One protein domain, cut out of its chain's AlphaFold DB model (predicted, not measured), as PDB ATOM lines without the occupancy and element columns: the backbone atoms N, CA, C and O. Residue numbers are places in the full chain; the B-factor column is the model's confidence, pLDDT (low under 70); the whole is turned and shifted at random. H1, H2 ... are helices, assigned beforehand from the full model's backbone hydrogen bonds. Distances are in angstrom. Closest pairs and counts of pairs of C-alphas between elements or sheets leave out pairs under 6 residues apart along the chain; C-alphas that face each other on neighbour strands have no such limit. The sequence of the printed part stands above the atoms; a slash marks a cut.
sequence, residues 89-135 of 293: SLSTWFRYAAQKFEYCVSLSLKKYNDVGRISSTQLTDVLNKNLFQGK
ATOM      1  N   SER A  89    -115.739-105.653-116.702       89.44
ATOM      2  CA  SER A  89    -115.968-106.290-118.005       89.44
ATOM      3  C   SER A  89    -114.895-107.343-118.302       89.44
ATOM      4  O   SER A  89    -113.705-107.091-118.091       89.44
ATOM      5  N   LEU A  90    -115.293-108.469-118.905       89.00
ATOM      6  CA  LEU A  90    -114.360-109.478-119.419       89.00
ATOM      7  C   LEU A  90    -113.286-108.844-120.314       89.00
ATOM      8  O   LEU A  90    -112.116-109.195-120.204       89.00
ATOM      9  N   SER A  91    -113.646-107.856-121.143       89.88
ATOM     10  CA  SER A  91    -112.688-107.153-122.009       89.88
ATOM     11  C   SER A  91    -111.611-106.396-121.227       89.88
ATOM     12  O   SER A  91    -110.447-106.392-121.625       89.88
ATOM     13  N   THR A  92    -111.971-105.787-120.098       92.06
ATOM     14  CA  THR A  92    -111.024-105.112-119.204       92.06
ATOM     15  C   THR A  92    -110.132-106.132-118.506       92.06
ATOM     16  O   THR A  92    -108.923-105.929-118.433       92.06
ATOM     17  N   TRP A  93    -110.697-107.263-118.082       91.19
ATOM     18  CA  TRP A  93    -109.934-108.354-117.482       91.19
ATOM     19  C   TRP A  93    -108.903-108.945-118.456       91.19
ATOM     20  O   TRP A  93    -107.748-109.136-118.085       91.19
ATOM     21  N   PHE A  94    -109.266-109.140-119.728       90.56
ATOM     22  CA  PHE A  94    -108.323-109.556-120.773       90.56
ATOM     23  C   PHE A  94    -107.182-108.558-120.975       90.56
ATOM     24  O   PHE A  94    -106.026-108.965-121.077       90.56
ATOM     25  N   ARG A  95    -107.485-107.253-121.019       92.38
ATOM     26  CA  ARG A  95    -106.455-106.207-121.148       92.38
ATOM     27  C   ARG A  95    -105.515-106.193-119.942       92.38
ATOM     28  O   ARG A  95    -104.306-106.125-120.126       92.38
ATOM     29  N   TYR A  96    -106.060-106.319-118.734       92.81
ATOM     30  CA  TYR A  96    -105.271-106.461-117.511       92.81
ATOM     31  C   TYR A  96    -104.363-107.702-117.565       92.81
ATOM     32  O   TYR A  96    -103.165-107.612-117.301       92.81
ATOM     33  N   ALA A  97    -104.907-108.850-117.971       88.88
ATOM     34  CA  ALA A  97    -104.169-110.101-118.083       88.88
ATOM     35  C   ALA A  97    -103.015-110.011-119.102       88.88
ATOM     36  O   ALA A  97    -101.907-110.462-118.810       88.88
ATOM     37  N   ALA A  98    -103.247-109.372-120.254       89.56
ATOM     38  CA  ALA A  98    -102.213-109.110-121.254       89.56
ATOM     39  C   ALA A  98    -101.084-108.232-120.691       89.56
ATOM     40  O   ALA A  98     -99.915-108.587-120.802       89.56
ATOM     41  N   GLN A  99    -101.418-107.146-119.991       89.06
ATOM     42  CA  GLN A  99    -100.419-106.275-119.359       89.06
ATOM     43  C   GLN A  99     -99.625-106.975-118.264       89.06
ATOM     44  O   GLN A  99     -98.430-106.725-118.091       89.06
ATOM     45  N   LYS A 100    -100.280-107.867-117.516       88.38
ATOM     46  CA  LYS A 100     -99.615-108.686-116.509       88.38
ATOM     47  C   LYS A 100     -98.611-109.636-117.143       88.38
ATOM     48  O   LYS A 100     -97.482-109.746-116.670       88.38
ATOM     49  N   PHE A 101     -99.007-110.264-118.243       85.50
ATOM     50  CA  PHE A 101     -98.138-111.128-119.024       85.50
ATOM     51  C   PHE A 101     -96.939-110.365-119.608       85.50
ATOM     52  O   PHE A 101     -95.801-110.771-119.377       85.50
ATOM     53  N   GLU A 102     -97.166-109.231-120.277       85.38
ATOM     54  CA  GLU A 102     -96.106-108.377-120.839       85.38
ATOM     55  C   GLU A 102     -95.093-107.930-119.776       85.38
ATOM     56  O   GLU A 102     -93.880-107.990-119.996       85.38
ATOM     57  N   TYR A 103     -95.577-107.533-118.595       86.19
ATOM     58  CA  TYR A 103     -94.731-107.179-117.458       86.19
ATOM     59  C   TYR A 103     -93.855-108.358-117.006       86.19
ATOM     60  O   TYR A 103     -92.649-108.199-116.822       86.19
ATOM     61  N   CYS A 104     -94.431-109.553-116.868       81.88
ATOM     62  CA  CYS A 104     -93.688-110.741-116.454       81.88
ATOM     63  C   CYS A 104     -92.643-111.181-117.486       81.88
ATOM     64  O   CYS A 104     -91.528-111.532-117.103       81.88
ATOM     65  N   VAL A 105     -92.974-111.135-118.780       83.06
ATOM     66  CA  VAL A 105     -92.012-111.412-119.858       83.06
ATOM     67  C   VAL A 105     -90.861-110.409-119.809       83.06
ATOM     68  O   VAL A 105     -89.699-110.813-119.831       83.06
ATOM     69  N   SER A 106     -91.172-109.120-119.650       82.12
ATOM     70  CA  SER A 106     -90.171-108.051-119.561       82.12
ATOM     71  C   SER A 106     -89.221-108.242-118.373       82.12
ATOM     72  O   SER A 106     -88.006-108.147-118.534       82.12
ATOM     73  N   LEU A 107     -89.749-108.576-117.189       80.12
ATOM     74  CA  LEU A 107     -88.930-108.874-116.010       80.12
ATOM     75  C   LEU A 107     -88.010-110.078-116.222       80.12
ATOM     76  O   LEU A 107     -86.855-110.050-115.799       80.12
ATOM     77  N   SER A 108     -88.519-111.142-116.843       74.12
ATOM     78  CA  SER A 108     -87.731-112.347-117.112       74.12
ATOM     79  C   SER A 108     -86.612-112.083-118.111       74.12
ATOM     80  O   SER A 108     -85.492-112.531-117.882       74.12
ATOM     81  N   LEU A 109     -86.887-111.318-119.172       76.25
ATOM     82  CA  LEU A 109     -85.872-110.911-120.145       76.25
ATOM     83  C   LEU A 109     -84.794-110.033-119.499       76.25
ATOM     84  O   LEU A 109     -83.612-110.289-119.701       76.25
ATOM     85  N   LYS A 110     -85.185-109.062-118.662       73.06
ATOM     86  CA  LYS A 110     -84.236-108.214-117.925       73.06
ATOM     87  C   LYS A 110     -83.321-109.047-117.023       73.06
ATOM     88  O   LYS A 110     -82.106-108.982-117.149       73.06
ATOM     89  N   LYS A 111     -83.897-109.929-116.196       71.25
ATOM     90  CA  LYS A 111     -83.117-110.839-115.337       71.25
ATOM     91  C   LYS A 111     -82.201-111.772-116.126       71.25
ATOM     92  O   LYS A 111     -81.103-112.064-115.670       71.25
ATOM     93  N   TYR A 112     -82.655-112.263-117.278       67.62
ATOM     94  CA  TYR A 112     -81.847-113.126-118.136       67.62
ATOM     95  C   TYR A 112     -80.611-112.393-118.670       67.62
ATOM     96  O   TYR A 112     -79.516-112.957-118.637       67.62
ATOM     97  N   ASN A 113     -80.789-111.146-119.108       71.31
ATOM     98  CA  ASN A 113     -79.710-110.305-119.620       71.31
ATOM     99  C   ASN A 113     -78.729-109.881-118.513       71.31
ATOM    100  O   ASN A 113     -77.526-109.909-118.746       71.31
ATOM    101  N   ASP A 114     -79.228-109.545-117.319       66.88
ATOM    102  CA  ASP A 114     -78.404-109.025-116.218       66.88
ATOM    103  C   ASP A 114     -77.604-110.122-115.487       66.88
ATOM    104  O   ASP A 114     -76.482-109.886-115.046       66.88
ATOM    105  N   VAL A 115     -78.180-111.322-115.315       65.06
ATOM    106  CA  VAL A 115     -77.626-112.364-114.423       65.06
ATOM    107  C   VAL A 115     -76.899-113.477-115.183       65.06
ATOM    108  O   VAL A 115     -76.093-114.190-114.594       65.06
ATOM    109  N   GLY A 116     -77.142-113.631-116.489       55.50
ATOM    110  CA  GLY A 116     -76.545-114.701-117.282       55.50
ATOM    111  C   GLY A 116     -77.093-116.084-116.902       55.50
ATOM    112  O   GLY A 116     -76.654-116.719-115.952       55.50
ATOM    113  N   ARG A 117     -78.031-116.585-117.715       49.16
ATOM    114  CA  ARG A 117     -78.442-118.003-117.796       49.16
ATOM    115  C   ARG A 117     -78.998-118.617-116.494       49.16
ATOM    116  O   ARG A 117     -78.361-119.412-115.811       49.16
ATOM    117  N   ILE A 118     -80.280-118.356-116.240       51.16
ATOM    118  CA  ILE A 118     -81.097-119.104-115.269       51.16
ATOM    119  C   ILE A 118     -81.665-120.364-115.957       51.16
ATOM    120  O   ILE A 118     -82.029-120.315-117.133       51.16
ATOM    121  N   SER A 119     -81.756-121.497-115.248       54.34
ATOM    122  CA  SER A 119     -82.420-122.699-115.774       54.34
ATOM    123  C   SER A 119     -83.920-122.451-116.002       54.34
ATOM    124  O   SER A 119     -84.582-121.740-115.241       54.34
ATOM    125  N   SER A 120     -84.484-123.053-117.052       53.41
ATOM    126  CA  SER A 120     -85.892-122.877-117.447       53.41
ATOM    127  C   SER A 120     -86.889-123.227-116.338       53.41
ATOM    128  O   SER A 120     -87.944-122.605-116.257       53.41
ATOM    129  N   THR A 121     -86.538-124.157-115.447       57.31
ATOM    130  CA  THR A 121     -87.362-124.579-114.304       57.31
ATOM    131  C   THR A 121     -87.437-123.529-113.191       57.31
ATOM    132  O   THR A 121     -88.516-123.256-112.667       57.31
ATOM    133  N   GLN A 122     -86.323-122.863-112.875       54.75
ATOM    134  CA  GLN A 122     -86.295-121.746-111.920       54.75
ATOM    135  C   GLN A 122     -87.024-120.516-112.488       54.75
ATOM    136  O   GLN A 122     -87.736-119.815-111.767       54.75
ATOM    137  N   LEU A 123     -86.915-120.289-113.805       53.38
ATOM    138  CA  LEU A 123     -87.676-119.255-114.506       53.38
ATOM    139  C   LEU A 123     -89.179-119.520-114.441       53.38
ATOM    140  O   LEU A 123     -89.921-118.597-114.119       53.38
ATOM    141  N   THR A 124     -89.638-120.753-114.686       55.25
ATOM    142  CA  THR A 124     -91.069-121.083-114.601       55.25
ATOM    143  C   THR A 124     -91.630-120.877-113.202       55.25
ATOM    144  O   THR A 124     -92.727-120.342-113.087       55.25
ATOM    145  N   ASP A 125     -90.883-121.197-112.145       58.38
ATOM    146  CA  ASP A 125     -91.355-121.022-110.766       58.38
ATOM    147  C   ASP A 125     -91.411-119.550-110.337       58.38
ATOM    148  O   ASP A 125     -92.378-119.120-109.702       58.38
ATOM    149  N   VAL A 126     -90.414-118.746-110.719       54.88
ATOM    150  CA  VAL A 126     -90.412-117.293-110.476       54.88
ATOM    151  C   VAL A 126     -91.500-116.607-111.300       54.88
ATOM    152  O   VAL A 126     -92.174-115.705-110.793       54.88
ATOM    153  N   LEU A 127     -91.707-117.039-112.547       54.31
ATOM    154  CA  LEU A 127     -92.768-116.532-113.407       54.31
ATOM    155  C   LEU A 127     -94.135-116.890-112.820       54.31
ATOM    156  O   LEU A 127     -94.956-116.001-112.673       54.31
ATOM    157  N   ASN A 128     -94.351-118.139-112.398       53.41
ATOM    158  CA  ASN A 128     -95.607-118.619-111.817       53.41
ATOM    159  C   ASN A 128     -95.942-117.877-110.507       53.41
ATOM    160  O   ASN A 128     -97.046-117.360-110.343       53.41
ATOM    161  N   LYS A 129     -94.968-117.704-109.604       56.47
ATOM    162  CA  LYS A 129     -95.171-116.938-108.360       56.47
ATOM    163  C   LYS A 129     -95.501-115.463-108.629       56.47
ATOM    164  O   LYS A 129     -96.413-114.920-108.011       56.47
ATOM    165  N   ASN A 130     -94.842-114.817-109.595       52.41
ATOM    166  CA  ASN A 130     -95.120-113.412-109.926       52.41
ATOM    167  C   ASN A 130     -96.397-113.213-110.769       52.41
ATOM    168  O   ASN A 130     -97.113-112.240-110.543       52.41
ATOM    169  N   LEU A 131     -96.724-114.124-111.696       52.91
ATOM    170  CA  LEU A 131     -97.932-114.044-112.532       52.91
ATOM    171  C   LEU A 131     -99.204-114.295-111.721       52.91
ATOM    172  O   LEU A 131    -100.207-113.610-111.925       52.91
ATOM    173  N   PHE A 132     -99.180-115.281-110.821       49.78
ATOM    174  CA  PHE A 132    -100.389-115.720-110.126       49.78
ATOM    175  C   PHE A 132    -100.601-115.034-108.774       49.78
ATOM    176  O   PHE A 132    -101.745-114.942-108.343       49.78
ATOM    177  N   GLN A 133     -99.557-114.490-108.136       54.47
ATOM    178  CA  GLN A 133     -99.685-113.842-106.817       54.47
ATOM    179  C   GLN A 133     -99.235-112.375-106.789       54.47
ATOM    180  O   GLN A 133     -99.629-111.635-105.892       54.47
ATOM    181  N   GLY A 134     -98.454-111.906-107.768       72.38
ATOM    182  CA  GLY A 134     -97.987-110.519-107.798       72.38
ATOM    183  C   GLY A 134     -99.055-109.543-108.292       72.38
ATOM    184  O   GLY A 134     -99.647-109.758-109.352       72.38
ATOM    185  N   LYS A 135     -99.268-108.443-107.561       86.56
ATOM    186  CA  LYS A 135     -99.931-107.239-108.084       86.56
ATOM    187  C   LYS A 135     -98.979-106.473-109.008       86.56
ATOM    188  O   LYS A 135     -97.766-106.393-108.751       86.56
TER     189      LYS A 135
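AT A GLANCE: This is residues 89 to 135 of the 293 residues of an uncharacterized protein of Zea mays (UniProt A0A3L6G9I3). A long helix, H1, runs nearly the whole length of the domain, and the shorter H2 folds back over part of it after a tight turn, making a lopsided helical hairpin. The first stretch of H1 sticks out beyond H2. The printed part has 47 residues with two named helices, H1 then H2, and no named strand; its class is all helix. It is loose, with a radius of gyration of the C-alphas of 12.2 A, and a rod spanning 40 by 17 by 15 A.

HOW THE PARTS SIT: H1, residues 90 to 115, and H2, residues 120 to 133, form a helical hairpin. They run opposite ways at a steep tilt of 38 degrees. They touch, H1 with residues 100 to 108 alone; the closest C-alphas, of Cys 104 and Leu 127, are 6.6 A apart. In H1 and H2 every O i to N i+4 pair is within hydrogen-bond range.

IN THESE COORDINATES: H1 begins at C-alpha 90 (-114.360, -109.478, -119.419) and is 37.2 A long from first to last C-alpha. H2 is 19.6 A long and ends at C-alpha 133 (-99.685, -113.842, -106.817).

THE WHOLE: The C-alphas farthest apart, of Ser 89 and Gly 116, are 40.3 A apart. Residues 89 to 96, of which 90 to 96 belong to H1, stand free. The link from H1 to H2 is tight, and the printed part has no cut. The mean pLDDT of the printed part is 71.6; residues 112 and 114 to 133 are under 70.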